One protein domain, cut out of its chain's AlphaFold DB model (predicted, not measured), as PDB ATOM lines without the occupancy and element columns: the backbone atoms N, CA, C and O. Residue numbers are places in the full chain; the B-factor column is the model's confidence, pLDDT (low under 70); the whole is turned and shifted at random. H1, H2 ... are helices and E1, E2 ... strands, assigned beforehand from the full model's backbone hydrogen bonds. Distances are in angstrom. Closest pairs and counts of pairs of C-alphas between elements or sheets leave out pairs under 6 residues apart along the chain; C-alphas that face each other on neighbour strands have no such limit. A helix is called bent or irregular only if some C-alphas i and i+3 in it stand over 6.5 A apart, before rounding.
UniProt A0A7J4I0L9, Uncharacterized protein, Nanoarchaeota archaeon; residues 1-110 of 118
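What this domain is: This is residues 1 to 110 of the 118 residues of an uncharacterized protein of Nanoarchaeota archaeon (UniProt A0A7J4I0L9). A strongly twisted sheet of five strands runs through the model, with H1 and H3 packed on one side of it at opposite ends of the strands and little H2 between them. H4 lies beyond the end of the sheet where H3 is, and H5 sits in a loop that swings out past E4 on the other side. The 110 printed residues hold five named helices and five named strands, in the order E1 E2 H1 H2 H3 H4 E3 H5 E4 E5, and the class is mixed, helices and strands. The mixed sheet runs E1, E2, E3, E5, E4, where E2 and E3 are parallel and the other neighbours antiparallel. The whole is compact and rounded, with a radius of gyration of the C-alphas of 13.9 A and spans of 35 by 33 by 23 A.

How they stand to each other: E1, residues 2 to 9, an edge strand, and E2, residues 12 to 18, form a hairpin, antiparallel at 156 degrees, with N 4 and O 16 within hydrogen-bond range at 3.0 A. H1, residues 20 to 28, is on the sheet with 30 pairs of C-alphas within 10 A. H2, residues 35 to 38, only just on the sheet with 5 such pairs, only grazes it with residues 35 to 36. H3, residues 42 to 51, is on the sheet at a height over the sheet of 7.5 A, over none of the strands, but only just, as 2 of its C-alphas fall on E1; its closest C-alphas to E1 are those of Glu 43 and Tyr 9, 5.7 A apart. H2 and H3 only just touch, with 3 pairs of C-alphas within 8 A, and only at the corner by their link; Thr 36 and Ser 42 have the closest C-alphas, 5.0 A apart. H4, residues 54 to 58, is not on the sheet; it is close to H3 but not clearly touching, the closest C-alphas being those of Arg 57 and Leu 50 at 6.4 A. E3, residues 61 to 70, is parallel to E2 at 26 degrees, with N 64 and O 15 at 2.9 A; E2, H1 to H4 and E3 form a strand-helix-strand unit, two parallel neighbour strands with helices between. The closest C-alphas of H1 and E3 are those of Val 22 and Asp 68, 5.6 A apart. H5, residues 79 to 84, only grazes the sheet with residues 79 to 83. E4, residues 90 to 97, is the other edge strand, and E5, residues 104 to 110, forms a hairpin with it, antiparallel at 161 degrees, with N 107 and O 94 at 2.9 A. E5 is also antiparallel to E3 at 157 degrees, with N 67 and O 106 at 2.8 A. E3, H5 and E4 form a split strand-helix-strand unit, with E5 between its strands and a right-handed crossover. In H1 and H5 every O i to N i+4 pair is within hydrogen-bond range; H3 has 4 of 6, H4 has 0 of 1 but 1 of 2 O i to N i+3 pairs, and H2 is too short for an O i to N i+4 pair.

Where its parts are: E1 begins at C-alpha 2 (278.961, 155.323, 105.477) and is 20.0 A long; E2 is 18.9 A and H1 12.3 A. H3, 14.4 A, is irregular, with C-alphas 43 and 46 7.6 A apart; H4 is irregular, only just, with C-alphas 55 and 58 6.6 A apart. E3, the longest strand, is 28.0 A from C-alpha 61 to C-alpha 70 (278.078, 153.937, 123.760). E4 is 20.5 A, and E5 is 19.8 A, ending at C-alpha 110 (285.111, 168.840, 111.004).

The domain as a whole: The two C-alphas farthest apart, Glu 28 and His 55, are 38.2 A apart. The printed part has no cut and no long link. The mean pLDDT of the printed part is 73.0; 39 residues are under 70, among them residues 5 to 12 and 33 to 54.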
ATOM      1  N   MET A   1     283.451 154.354 107.183       74.94
ATOM      2  CA  MET A   1     282.246 155.173 107.457       74.94
ATOM      3  C   MET A   1     281.316 155.149 106.259       74.94
ATOM      4  O   MET A   1     281.792 154.930 105.152       74.94
ATOM      5  N   ILE A   2     280.024 155.368 106.482       77.38
ATOM      6  CA  ILE A   2     278.961 155.323 105.477       77.38
ATOM      7  C   ILE A   2     278.408 156.746 105.295       77.38
ATOM      8  O   ILE A   2     277.952 157.336 106.279       77.38
ATOM      9  N   PRO A   3     278.442 157.326 104.084       75.56
ATOM     10  CA  PRO A   3     277.728 158.565 103.802       75.56
ATOM     11  C   PRO A   3     276.224 158.286 103.787       75.56
ATOM     12  O   PRO A   3     275.778 157.329 103.154       75.56
ATOM     13  N   VAL A   4     275.445 159.106 104.487       70.38
ATOM     14  CA  VAL A   4     273.984 158.911 104.604       70.38
ATOM     15  C   VAL A   4     273.163 160.079 104.093       70.38
ATOM     16  O   VAL A   4     271.957 159.945 103.919       70.38
ATOM     17  N   GLY A   5     273.799 161.202 103.775       66.12
ATOM     18  CA  GLY A   5     273.119 162.284 103.087       66.12
ATOM     19  C   GLY A   5     273.971 163.532 102.955       66.12
ATOM     20  O   GLY A   5     274.954 163.720 103.670       66.12
ATOM     21  N   ASN A   6     273.544 164.400 102.045       60.78
ATOM     22  CA  ASN A   6     273.925 165.803 102.041       60.78
ATOM     23  C   ASN A   6     272.748 166.573 102.624       60.78
ATOM     24  O   ASN A   6     271.715 166.700 101.966       60.78
ATOM     25  N   ILE A   7     272.886 167.059 103.857       60.69
ATOM     26  CA  ILE A   7     271.874 167.934 104.444       60.69
ATOM     27  C   ILE A   7     272.310 169.366 104.164       60.69
ATOM     28  O   ILE A   7     273.385 169.803 104.576       60.69
ATOM     29  N   LYS A   8     271.483 170.102 103.423       56.59
ATOM     30  CA  LYS A   8     271.748 171.504 103.112       56.59
ATOM     31  C   LYS A   8     271.112 172.381 104.186       56.59
ATOM     32  O   LYS A   8     269.898 172.562 104.198       56.59
ATOM     33  N   TYR A   9     271.931 172.945 105.068       60.97
ATOM     34  CA  TYR A   9     271.473 173.911 106.066       60.97
ATOM     35  C   TYR A   9     271.659 175.322 105.516       60.97
ATOM     36  O   TYR A   9     272.765 175.841 105.563       60.97
ATOM     37  N   LYS A  10     270.603 175.943 104.975       63.53
ATOM     38  CA  LYS A  10     270.563 177.330 104.456       63.53
ATOM     39  C   LYS A  10     271.796 177.750 103.625       63.53
ATOM     40  O   LYS A  10     271.793 177.583 102.406       63.53
ATOM     41  N   ASN A  11     272.836 178.277 104.282       63.69
ATOM     42  CA  ASN A  11     274.083 178.787 103.691       63.69
ATOM     43  C   ASN A  11     275.279 177.814 103.750       63.69
ATOM     44  O   ASN A  11     276.375 178.170 103.306       63.69
ATOM     45  N   TYR A  12     275.081 176.618 104.298       68.81
ATOM     46  CA  TYR A  12     276.108 175.624 104.586       68.81
ATOM     47  C   TYR A  12     275.862 174.336 103.806       68.81
ATOM     48  O   TYR A  12     274.733 173.847 103.695       68.81
ATOM     49  N   ASN A  13     276.946 173.779 103.278       70.69
ATOM     50  CA  ASN A  13     276.956 172.460 102.676       70.69
ATOM     51  C   ASN A  13     277.496 171.459 103.701       70.69
ATOM     52  O   ASN A  13     278.663 171.545 104.097       70.69
ATOM     53  N   THR A  14     276.646 170.537 104.148       74.12
ATOM     54  CA  THR A  14     277.004 169.567 105.183       74.12
ATOM     55  C   THR A  14     276.864 168.151 104.654       74.12
ATOM     56  O   THR A  14     275.764 167.688 104.346       74.12
ATOM     57  N   LEU A  15     277.993 167.448 104.585       78.56
ATOM     58  CA  LEU A  15     278.010 166.013 104.328       78.56
ATOM     59  C   LEU A  15     277.837 165.282 105.661       78.56
ATOM     60  O   LEU A  15     278.570 165.542 106.616       78.56
ATOM     61  N   VAL A  16     276.865 164.375 105.728       79.62
ATOM     62  CA  VAL A  16     276.617 163.561 106.920       79.62
ATOM     63  C   VAL A  16     277.172 162.161 106.703       79.62
ATOM     64  O   VAL A  16     276.796 161.458 105.758       79.62
ATOM     65  N   LYS A  17     278.057 161.743 107.608       83.62
ATOM     66  CA  LYS A  17     278.635 160.398 107.647       83.62
ATOM     67  C   LYS A  17     278.316 159.735 108.979       83.62
ATOM     68  O   LYS A  17     278.279 160.387 110.019       83.62
ATOM     69  N   ILE A  18     278.122 158.426 108.950       85.25
ATOM     70  CA  ILE A  18     277.915 157.610 110.148       85.25
ATOM     71  C   ILE A  18     278.859 156.410 110.138       85.25
ATOM     72  O   ILE A  18     279.273 155.927 109.079       85.25
ATOM     73  N   SER A  19     279.208 155.894 111.306       87.25
ATOM     74  CA  SER A  19     279.885 154.605 111.418       87.25
ATOM     75  C   SER A  19     278.915 153.427 111.272       87.25
ATOM     76  O   SER A  19     277.692 153.581 111.262       87.25
ATOM     77  N   ASN A  20     279.473 152.220 111.156       87.06
ATOM     78  CA  ASN A  20     278.676 150.999 111.029       87.06
ATOM     79  C   ASN A  20     277.878 150.689 112.303       87.06
ATOM     80  O   ASN A  20     276.766 150.180 112.208       87.06
ATOM     81  N   SER A  21     278.431 150.973 113.484       88.75
ATOM     82  CA  SER A  21     277.743 150.778 114.766       88.75
ATOM     83  C   SER A  21     276.563 151.731 114.911       88.75
ATOM     84  O   SER A  21     275.473 151.298 115.277       88.75
ATOM     85  N   VAL A  22     276.742 152.999 114.525       87.62
ATOM     86  CA  VAL A  22     275.644 153.968 114.478       87.62
ATOM     87  C   VAL A  22     274.575 153.495 113.502       87.62
ATOM     88  O   VAL A  22     273.416 153.425 113.887       87.62
ATOM     89  N   LYS A  23     274.948 153.079 112.283       87.31
ATOM     90  CA  LYS A  23     273.987 152.557 111.301       87.31
ATOM     91  C   LYS A  23     273.133 151.416 111.862       87.31
ATOM     92  O   LYS A  23     271.915 151.475 111.736       87.31
ATOM     93  N   LYS A  24     273.761 150.427 112.507       88.75
ATOM     94  CA  LYS A  24     273.046 149.300 113.130       88.75
ATOM     95  C   LYS A  24     272.029 149.775 114.160       88.75
ATOM     96  O   LYS A  24     270.885 149.346 114.111       88.75
ATOM     97  N   LEU A  25     272.415 150.705 115.035       87.06
ATOM     98  CA  LEU A  25     271.484 151.263 116.015       87.06
ATOM     99  C   LEU A  25     270.296 151.959 115.334       87.06
ATOM    100  O   LEU A  25     269.162 151.759 115.754       87.06
ATOM    101  N   LEU A  26     270.533 152.768 114.296       83.00
ATOM    102  CA  LEU A  26     269.450 153.462 113.584       83.00
ATOM    103  C   LEU A  26     268.455 152.486 112.953       83.00
ATOM    104  O   LEU A  26     267.256 152.750 112.977       83.00
ATOM    105  N   GLU A  27     268.951 151.372 112.411       85.56
ATOM    106  CA  GLU A  27     268.130 150.297 111.848       85.56
ATOM    107  C   GLU A  27     267.339 149.557 112.941       85.56
ATOM    108  O   GLU A  27     266.157 149.286 112.751       85.56
ATOM    109  N   GLU A  28     267.956 149.285 114.096       86.12
ATOM    110  CA  GLU A  28     267.314 148.619 115.243       86.12
ATOM    111  C   GLU A  28     266.157 149.434 115.831       86.12
ATOM    112  O   GLU A  28     265.115 148.872 116.170       86.12
ATOM    113  N   VAL A  29     266.332 150.752 115.957       81.38
ATOM    114  CA  VAL A  29     265.356 151.641 116.613       81.38
ATOM    115  C   VAL A  29     264.539 152.487 115.634       81.38
ATOM    116  O   VAL A  29     263.826 153.393 116.050       81.38
ATOM    117  N   ASN A  30     264.637 152.220 114.326       76.31
ATOM    118  CA  ASN A  30     263.956 152.976 113.267       76.31
ATOM    119  C   ASN A  30     264.130 154.509 113.402       76.31
ATOM    120  O   ASN A  30     263.183 155.296 113.297       76.31
ATOM    121  N   LEU A  31     265.360 154.940 113.684       72.88
ATOM    122  CA  LEU A  31     265.693 156.330 113.983       72.88
ATOM    123  C   LEU A  31     266.186 157.045 112.716       72.88
ATOM    124  O   LEU A  31     267.296 156.801 112.255       72.88
ATOM    125  N   ASP A  32     265.395 157.975 112.179       71.06
ATOM    126  CA  ASP A  32     265.827 158.828 111.059       71.06
ATOM    127  C   ASP A  32     266.764 159.952 111.549       71.06
ATOM    128  O   ASP A  32     266.366 160.787 112.358       71.06
ATOM    129  N   LEU A  33     268.012 160.000 111.074       67.44
ATOM    130  CA  LEU A  33     268.956 161.076 111.411       67.44
ATOM    131  C   LEU A  33     268.728 162.369 110.625       67.44
ATOM    132  O   LEU A  33     269.463 163.333 110.841       67.44
ATOM    133  N   ASP A  34     267.734 162.424 109.738       67.44
ATOM    134  CA  ASP A  34     267.356 163.662 109.073       67.44
ATOM    135  C   ASP A  34     266.827 164.686 110.091       67.44
ATOM    136  O   ASP A  34     265.642 164.748 110.440       67.44
ATOM    137  N   LEU A  35     267.749 165.519 110.577       57.03
ATOM    138  CA  LEU A  35     267.473 166.573 111.546       57.03
ATOM    139  C   LEU A  35     266.450 167.581 111.006       57.03
ATOM    140  O   LEU A  35     265.775 168.228 111.808       57.03
ATOM    141  N   THR A  36     266.274 167.680 109.679       56.62
ATOM    142  CA  THR A  36     265.279 168.577 109.074       56.62
ATOM    143  C   THR A  36     263.841 168.148 109.322       56.62
ATOM    144  O   THR A  36     262.955 168.990 109.435       56.62
ATOM    145  N   LYS A  37     263.606 166.849 109.517       58.72
ATOM    146  CA  LYS A  37     262.283 166.318 109.873       58.72
ATOM    147  C   LYS A  37     261.993 166.396 111.369       58.72
ATOM    148  O   LYS A  37     260.835 166.343 111.774       58.72
ATOM    149  N   ARG A  38     263.037 166.477 112.198       54.31
ATOM    150  CA  ARG A  38     262.942 166.386 113.665       54.31
ATOM    151  C   ARG A  38     262.840 167.726 114.364       54.31
ATOM    152  O   ARG A  38     262.265 167.808 115.446       54.31
ATOM    153  N   PHE A  39     263.394 168.767 113.758       54.72
ATOM    154  CA  PHE A  39     263.379 170.108 114.316       54.72
ATOM    155  C   PHE A  39     262.608 171.025 113.364       54.72
ATOM    156  O   PHE A  39     263.113 171.314 112.286       54.72
ATOM    157  N   PRO A  40     261.429 171.546 113.754       52.72
ATOM    158  CA  PRO A  40     260.650 172.467 112.915       52.72
ATOM    159  C   PRO A  40     261.436 173.717 112.481       52.72
ATOM    160  O   PRO A  40     261.131 174.318 111.460       52.72
ATOM    161  N   ASN A  41     262.479 174.075 113.245       54.25
ATOM    162  CA  ASN A  41     263.402 175.183 112.979       54.25
ATOM    163  C   ASN A  41     264.803 174.694 112.559       54.25
ATOM    164  O   ASN A  41     265.806 175.359 112.833       54.25
ATOM    165  N   SER A  42     264.906 173.516 111.936       52.78
ATOM    166  CA  SER A  42     266.173 172.891 111.524       52.78
ATOM    167  C   SER A  42     267.033 173.757 110.609       52.78
ATOM    168  O   SER A  42     268.242 173.541 110.552       52.78
ATOM    169  N   GLU A  43     266.439 174.751 109.937       52.94
ATOM    170  CA  GLU A  43     267.157 175.793 109.190       52.94
ATOM    171  C   GLU A  43     268.263 176.461 110.024       52.94
ATOM    172  O   GLU A  43     269.257 176.916 109.463       52.94
ATOM    173  N   TYR A  44     268.117 176.459 111.354       51.81
ATOM    174  CA  TYR A  44     269.024 177.103 112.298       51.81
ATOM    175  C   TYR A  44     269.761 176.129 113.218       51.81
ATOM    176  O   TYR A  44     270.498 176.593 114.076       51.81
ATOM    177  N   PHE A  45     269.605 174.803 113.104       60.28
ATOM    178  CA  PHE A  45     270.281 173.877 114.033       60.28
ATOM    179  C   PHE A  45     271.801 174.072 113.997       60.28
ATOM    180  O   PHE A  45     272.444 174.276 115.028       60.28
ATOM    181  N   TYR A  46     272.355 174.106 112.786       58.25
ATOM    182  CA  TYR A  46     273.777 174.343 112.582       58.25
ATOM    183  C   TYR A  46     274.172 175.802 112.867       58.25
ATOM    184  O   TYR A  46     275.214 176.047 113.467       58.25
ATOM    185  N   GLU A  47     273.319 176.779 112.532       52.38
ATOM    186  CA  GLU A  47     273.565 178.193 112.863       52.38
ATOM    187  C   GLU A  47     273.602 178.427 114.381       52.38
ATOM    188  O   GLU A  47     274.514 179.094 114.861       52.38
ATOM    189  N   ASN A  48     272.691 177.823 115.150       59.19
ATOM    190  CA  ASN A  48     272.665 177.845 116.616       59.19
ATOM    191  C   ASN A  48     273.934 177.220 117.208       59.19
ATOM    192  O   ASN A  48     274.481 177.745 118.178       59.19
ATOM    193  N   PHE A  49     274.458 176.158 116.591       61.56
ATOM    194  CA  PHE A  49     275.752 175.583 116.965       61.56
ATOM    195  C   PHE A  49     276.934 176.516 116.637       61.56
ATOM    196  O   PHE A  49     277.833 176.686 117.462       61.56
ATOM    197  N   LEU A  50     276.918 177.192 115.482       55.84
ATOM    198  CA  LEU A  50     277.935 178.178 115.084       55.84
ATOM    199  C   LEU A  50     277.832 179.515 115.844       55.84
ATOM    200  O   LEU A  50     278.814 180.259 115.910       55.84
ATOM    201  N   PHE A  51     276.684 179.845 116.445       55.03
ATOM    202  CA  PHE A  51     276.533 181.010 117.327       55.03
ATOM    203  C   PHE A  51     277.485 180.941 118.526       55.03
ATOM    204  O   PHE A  51     278.019 181.972 118.929       55.03
ATOM    205  N   LEU A  52     277.759 179.738 119.033       59.09
ATOM    206  CA  LEU A  52     278.686 179.513 120.146       59.09
ATOM    207  C   LEU A  52     280.162 179.671 119.743       59.09
ATOM    208  O   LEU A  52     281.030 179.814 120.604       59.09
ATOM    209  N   LYS A  53     280.469 179.665 118.438       69.06
ATOM    210  CA  LYS A  53     281.831 179.777 117.894       69.06
ATOM    211  C   LYS A  53     281.850 180.718 116.675       69.06
ATOM    212  O   LYS A  53     282.019 180.264 115.544       69.06
ATOM    213  N   PRO A  54     281.727 182.046 116.870       66.81
ATOM    214  CA  PRO A  54     281.560 183.004 115.772       66.81
ATOM    215  C   PRO A  54     282.675 182.979 114.715       66.81
ATOM    216  O   PRO A  54     282.419 183.267 113.549       66.81
ATOM    217  N   HIS A  55     283.898 182.601 115.101       70.19
ATOM    218  CA  HIS A  55     285.039 182.467 114.188       70.19
ATOM    219  C   HIS A  55     284.878 181.327 113.169       70.19
ATOM    220  O   HIS A  55     285.514 181.372 112.119       70.19
ATOM    221  N   LEU A  56     284.001 180.350 113.430       68.25
ATOM    222  CA  LEU A  56     283.709 179.247 112.512       68.25
ATOM    223  C   LEU A  56     282.721 179.635 111.402       68.25
ATOM    224  O   LEU A  56     282.596 178.924 110.410       68.25
ATOM    225  N   ARG A  57     282.058 180.797 111.503       68.75
ATOM    226  CA  ARG A  57     281.081 181.274 110.502       68.75
ATOM    227  C   ARG A  57     281.679 181.498 109.109       68.75
ATOM    228  O   ARG A  57     280.924 181.580 108.143       68.75
ATOM    229  N   LYS A  58     283.010 181.625 109.002       71.56
ATOM    230  CA  LYS A  58     283.727 181.803 107.727       71.56
ATOM    231  C   LYS A  58     283.743 180.534 106.867       71.56
ATOM    232  O   LYS A  58     283.834 180.632 105.647       71.56
ATOM    233  N   HIS A  59     283.632 179.362 107.486       71.50
ATOM    234  CA  HIS A  59     283.639 178.087 106.782       71.50
ATOM    235  C   HIS A  59     282.212 177.785 106.312       71.50
ATOM    236  O   HIS A  59     281.252 177.955 107.061       71.50
ATOM    237  N   LYS A  60     282.052 177.404 105.041       73.75
ATOM    238  CA  LYS A  60     280.737 177.112 104.434       73.75
ATOM    239  C   LYS A  60     280.505 175.627 104.169       73.75
ATOM    240  O   LYS A  60     279.371 175.229 103.919       73.75
ATOM    241  N   ASN A  61     281.565 174.824 104.218       75.56
ATOM    242  CA  ASN A  61     281.527 173.393 103.956       75.56
ATOM    243  C   ASN A  61     282.056 172.657 105.184       75.56
ATOM    244  O   ASN A  61     283.172 172.919 105.631       75.56
ATOM    245  N   PHE A  62     281.269 171.721 105.700       77.50
ATOM    246  CA  PHE A  62     281.640 170.929 106.869       77.50
ATOM    247  C   PHE A  62     281.155 169.500 106.718       77.50
ATOM    248  O   PHE A  62     280.254 169.218 105.924       77.50
ATOM    249  N   GLU A  63     281.727 168.610 107.512       81.31
ATOM    250  CA  GLU A  63     281.176 167.278 107.682       81.31
ATOM    251  C   GLU A  63     280.681 167.081 109.110       81.31
ATOM    252  O   GLU A  63     281.380 167.409 110.070       81.31
ATOM    253  N   LEU A  64     279.470 166.534 109.237       82.56
ATOM    254  CA  LEU A  64     278.931 166.033 110.495       82.56
ATOM    255  C   LEU A  64     279.104 164.517 110.504       82.56
ATOM    256  O   LEU A  64     278.569 163.808 109.649       82.56
ATOM    257  N   ILE A  65     279.851 164.024 111.481       84.19
ATOM    258  CA  ILE A  65     280.239 162.626 111.560       84.19
ATOM    259  C   ILE A  65     279.707 162.035 112.857       84.19
ATOM    260  O   ILE A  65     280.115 162.464 113.932       84.19
ATOM    261  N   TYR A  66     278.862 161.012 112.768       85.56
ATOM    262  CA  TYR A  66     278.484 160.189 113.918       85.56
ATOM    263  C   TYR A  66     279.442 158.998 114.024       85.56
ATOM    264  O   TYR A  66     279.488 158.143 113.136       85.56
ATOM    265  N   LEU A  67     280.236 158.966 115.093       86.00
ATOM    266  CA  LEU A  67     281.418 158.114 115.213       86.00
ATOM    267  C   LEU A  67     281.115 156.725 115.760       86.00
ATOM    268  O   LEU A  67     281.588 155.739 115.207       86.00
ATOM    269  N   ASP A  68     280.370 156.627 116.857       87.12
ATOM    270  CA  ASP A  68     280.121 155.343 117.509       87.12
ATOM    271  C   ASP A  68     278.968 155.439 118.516       87.12
ATOM    272  O   ASP A  68     278.475 156.536 118.817       87.12
ATOM    273  N   VAL A  69     278.556 154.274 119.011       86.94
ATOM    274  CA  VAL A  69     277.487 154.084 119.988       86.94
ATOM    275  C   VAL A  69     278.081 153.604 121.308       86.94
ATOM    276  O   VAL A  69     278.895 152.686 121.335       86.94
ATOM    277  N   PHE A  70     277.619 154.197 122.400       86.25
ATOM    278  CA  PHE A  70     278.078 153.937 123.760       86.25
ATOM    279  C   PHE A  70     276.888 153.659 124.675       86.25
ATOM    280  O   PHE A  70     275.777 154.117 124.402       86.25
ATOM    281  N   GLU A  71     277.115 152.918 125.755       82.00
ATOM    282  CA  GLU A  71     276.067 152.622 126.741       82.00
ATOM    283  C   GLU A  71     275.783 153.855 127.614       82.00
ATOM    284  O   GLU A  71     274.627 154.213 127.831       82.00
ATOM    285  N   ASP A  72     276.834 154.565 128.038       77.38
ATOM    286  CA  ASP A  72     276.749 155.781 128.853       77.38
ATOM    287  C   ASP A  72     278.000 156.681 128.718       77.38
ATOM    288  O   ASP A  72     278.979 156.320 128.053       77.38
ATOM    289  N   ASP A  73     277.977 157.848 129.378       69.94
ATOM    290  CA  ASP A  73     279.063 158.842 129.372       69.94
ATOM    291  C   ASP A  73     280.421 158.274 129.822       69.94
ATOM    292  O   ASP A  73     281.460 158.734 129.348       69.94
ATOM    293  N   SER A  74     280.443 157.264 130.700       74.06
ATOM    294  CA  SER A  74     281.685 156.666 131.214       74.06
ATOM    295  C   SER A  74     282.397 155.799 130.175       74.06
ATOM    296  O   SER A  74     283.619 155.648 130.213       74.06
ATOM    297  N   THR A  75     281.642 155.267 129.212       78.00
ATOM    298  CA  THR A  75     282.165 154.448 128.109       78.00
ATOM    299  C   THR A  75     282.544 155.267 126.876       78.00
ATOM    300  O   THR A  75     283.142 154.728 125.945       78.00
ATOM    301  N   CYS A  76     282.243 156.570 126.868       73.88
ATOM    302  CA  CYS A  76     282.584 157.463 125.770       73.88
ATOM    303  C   CYS A  76     284.104 157.741 125.737       73.88
ATOM    304  O   CYS A  76     284.654 158.294 126.692       73.88
ATOM    305  N   PRO A  77     284.813 157.431 124.634       71.06
ATOM    306  CA  PRO A  77     286.215 157.763 124.465       71.06
ATOM    307  C   PRO A  77     286.436 159.270 124.569       71.06
ATOM    308  O   PRO A  77     285.684 160.073 124.008       71.06
ATOM    309  N   SER A  78     287.525 159.644 125.240       76.94
ATOM    310  CA  SER A  78     288.025 161.016 125.278       76.94
ATOM    311  C   SER A  78     288.266 161.558 123.868       76.94
ATOM    312  O   SER A  78     288.675 160.816 122.968       76.94
ATOM    313  N   LEU A  79     288.104 162.870 123.693       74.94
ATOM    314  CA  LEU A  79     288.373 163.538 122.421       74.94
ATOM    315  C   LEU A  79     289.812 163.294 121.929       74.94
ATOM    316  O   LEU A  79     289.997 163.159 120.724       74.94
ATOM    317  N   GLU A  80     290.811 163.184 122.819       76.12
ATOM    318  CA  GLU A  80     292.197 162.895 122.413       76.12
ATOM    319  C   GLU A  80     292.319 161.565 121.655       76.12
ATOM    320  O   GLU A  80     292.831 161.546 120.540       76.12
ATOM    321  N   LYS A  81     291.751 160.478 122.187       76.62
ATOM    322  CA  LYS A  81     291.723 159.158 121.522       76.62
ATOM    323  C   LYS A  81     291.019 159.173 120.165       76.62
ATOM    324  O   LYS A  81     291.371 158.424 119.257       76.62
ATOM    325  N   ILE A  82     289.990 160.005 120.020       72.06
ATOM    326  CA  ILE A  82     289.279 160.171 118.747       72.06
ATOM    327  C   ILE A  82     290.166 160.932 117.751       72.06
ATOM    328  O   ILE A  82     290.267 160.531 116.592       72.06
ATOM    329  N   LYS A  83     290.854 161.986 118.211       72.56
ATOM    330  CA  LYS A  83     291.797 162.782 117.410       72.56
ATOM    331  C   LYS A  83     292.991 161.971 116.919       72.56
ATOM    332  O   LYS A  83     293.415 162.178 115.792       72.56
ATOM    333  N   GLU A  84     293.497 161.025 117.708       69.56
ATOM    334  CA  GLU A  84     294.589 160.129 117.287       69.56
ATOM    335  C   GLU A  84     294.266 159.360 115.995       69.56
ATOM    336  O   GLU A  84     295.163 159.049 115.215       69.56
ATOM    337  N   ASN A  85     292.980 159.105 115.735       66.31
ATOM    338  CA  ASN A  85     292.503 158.380 114.559       66.31
ATOM    339  C   ASN A  85     292.010 159.298 113.426       66.31
ATOM    340  O   ASN A  85     291.597 158.805 112.376       66.31
ATOM    341  N   LEU A  86     292.033 160.619 113.622       68.81
ATOM    342  CA  LEU A  86     291.495 161.601 112.686       68.81
ATOM    343  C   LEU A  86     292.579 162.596 112.279       68.81
ATOM    344  O   LEU A  86     293.008 163.439 113.056       68.81
ATOM    345  N   SER A  87     292.961 162.572 111.007       68.31
ATOM    346  CA  SER A  87     293.902 163.531 110.412       68.31
ATOM    347  C   SER A  87     293.257 164.882 110.063       68.31
ATOM    348  O   SER A  87     293.631 165.501 109.072       68.31
ATOM    349  N   CYS A  88     292.257 165.327 110.827       70.75
ATOM    350  CA  CYS A  88     291.487 166.541 110.552       70.75
ATOM    351  C   CYS A  88     291.284 167.390 111.810       70.75
ATOM    352  O   CYS A  88     291.335 166.896 112.939       70.75
ATOM    353  N   GLU A  89     291.031 168.680 111.605       77.31
ATOM    354  CA  GLU A  89     290.676 169.586 112.689       77.31
ATOM    355  C   GLU A  89     289.219 169.356 113.115       77.31
ATOM    356  O   GLU A  89     288.282 169.517 112.329       77.31
ATOM    357  N   ILE A  90     289.033 168.964 114.380       80.25
ATOM    358  CA  ILE A  90     287.711 168.861 115.000       80.25
ATOM    359  C   ILE A  90     287.301 170.245 115.486       80.25
ATOM    360  O   ILE A  90     287.901 170.788 116.414       80.25
ATOM    361  N   LEU A  91     286.246 170.778 114.883       78.69
ATOM    362  CA  LEU A  91     285.691 172.083 115.216       78.69
ATOM    363  C   LEU A  91     284.754 172.006 116.419       78.69
ATOM    364  O   LEU A  91     284.734 172.907 117.261       78.69
ATOM    365  N   LEU A  92     283.963 170.931 116.478       79.31
ATOM    366  CA  LEU A  92     283.004 170.656 117.542       79.31
ATOM    367  C   LEU A  92     282.880 169.156 117.776       79.31
ATOM    368  O   LEU A  92     283.018 168.351 116.855       79.31
ATOM    369  N   ASP A  93     282.528 168.801 118.999       82.31
ATOM    370  CA  ASP A  93     282.193 167.448 119.404       82.31
ATOM    371  C   ASP A  93     281.008 167.465 120.368       82.31
ATOM    372  O   ASP A  93     280.756 168.450 121.063       82.31
ATOM    373  N   GLY A  94     280.274 166.362 120.409       80.12
ATOM    374  CA  GLY A  94     279.161 166.210 121.331       80.12
ATOM    375  C   GLY A  94     278.613 164.795 121.334       80.12
ATOM    376  O   GLY A  94     279.069 163.923 120.596       80.12
ATOM    377  N   SER A  95     277.641 164.552 122.200       80.50
ATOM    378  CA  SER A  95     276.915 163.289 122.271       80.50
ATOM    379  C   SER A  95     275.417 163.541 122.126       80.50
ATOM    380  O   SER A  95     274.897 164.589 122.512       80.50
ATOM    381  N   LEU A  96     274.719 162.595 121.506       77.38
ATOM    382  CA  LEU A  96     273.266 162.564 121.411       77.38
ATOM    383  C   LEU A  96     272.774 161.348 122.187       77.38
ATOM    384  O   LEU A  96     273.094 160.217 121.827       77.38
ATOM    385  N   LYS A  97     271.985 161.570 123.236       75.88
ATOM    386  CA  LYS A  97     271.337 160.477 123.959       75.88
ATOM    387  C   LYS A  97     270.090 160.033 123.200       75.88
ATOM    388  O   LYS A  97     269.205 160.847 122.942       75.88
ATOM    389  N   ASN A  98     270.017 158.753 122.851       71.75
ATOM    390  CA  ASN A  98     268.774 158.135 122.421       71.75
ATOM    391  C   ASN A  98     267.997 157.709 123.674       71.75
ATOM    392  O   ASN A  98     268.448 156.861 124.440       71.75
ATOM    393  N   PHE A  99     266.834 158.317 123.898       63.62
ATOM    394  CA  PHE A  99     266.007 158.023 125.067       63.62
ATOM    395  C   PHE A  99     265.311 156.658 124.994       63.62
ATOM    396  O   PHE A  99     264.999 156.101 126.039       63.62
ATOM    397  N   GLU A 100     265.097 156.110 123.795       68.25
ATOM    398  CA  GLU A 100     264.416 154.824 123.603       68.25
ATOM    399  C   GLU A 100     265.338 153.642 123.909       68.25
ATOM    400  O   GLU A 100     264.936 152.708 124.595       68.25
ATOM    401  N   SER A 101     266.589 153.690 123.440       71.44
ATOM    402  CA  SER A 101     267.575 152.635 123.709       71.44
ATOM    403  C   SER A 101     268.438 152.897 124.942       71.44
ATOM    404  O   SER A 101     269.192 152.018 125.346       71.44
ATOM    405  N   GLY A 102     268.398 154.108 125.505       78.44
ATOM    406  CA  GLY A 102     269.303 154.558 126.570       78.44
ATOM    407  C   GLY A 102     270.730 154.864 126.099       78.44
ATOM    408  O   GLY A 102     271.449 155.576 126.800       78.44
ATOM    409  N   LYS A 103     271.109 154.394 124.903       83.62
ATOM    410  CA  LYS A 103     272.451 154.512 124.326       83.62
ATOM    411  C   LYS A 103     272.762 155.931 123.864       83.62
ATOM    412  O   LYS A 103     271.882 156.718 123.503       83.62
ATOM    413  N   MET A 104     274.046 156.243 123.810       83.88
ATOM    414  CA  MET A 104     274.569 157.534 123.381       83.88
ATOM    415  C   MET A 104     275.296 157.403 122.048       83.88
ATOM    416  O   MET A 104     276.023 156.444 121.819       83.88
ATOM    417  N   ILE A 105     275.121 158.383 121.168       84.00
ATOM    418  CA  ILE A 105     275.830 158.474 119.892       84.00
ATOM    419  C   ILE A 105     276.803 159.645 119.971       84.00
ATOM    420  O   ILE A 105     276.380 160.789 120.151       84.00
ATOM    421  N   ARG A 106     278.100 159.390 119.800       86.12
ATOM    422  CA  ARG A 106     279.106 160.457 119.691       86.12
ATOM    423  C   ARG A 106     279.095 161.033 118.285       86.12
ATOM    424  O   ARG A 106     279.076 160.284 117.308       86.12
ATOM    425  N   TRP A 107     279.175 162.350 118.176       85.88
ATOM    426  CA  TRP A 107     279.314 163.036 116.900       85.88
ATOM    427  C   TRP A 107     280.385 164.123 116.963       85.88
ATOM    428  O   TRP A 107     280.703 164.647 118.032       85.88
ATOM    429  N   ILE A 108     280.944 164.445 115.801       84.81
ATOM    430  CA  ILE A 108     281.907 165.528 115.609       84.81
ATOM    431  C   ILE A 108     281.567 166.334 114.359       84.81
ATOM    432  O   ILE A 108     280.956 165.823 113.419       84.81
ATOM    433  N   VAL A 109     281.998 167.589 114.350       81.75
ATOM    434  CA  VAL A 109     282.000 168.461 113.178       81.75
ATOM    435  C   VAL A 109     283.441 168.773 112.826       81.75
ATOM    436  O   VAL A 109     284.224 169.182 113.686       81.75
ATOM    437  N   VAL A 110     283.772 168.606 111.554       81.56
ATOM    438  CA  VAL A 110     285.111 168.840 111.004       81.56
ATOM    439  C   VAL A 110     285.009 169.735 109.773       81.56
ATOM    440  O   VAL A 110     283.959 169.791 109.119       81.56
TER     441      VAL A 110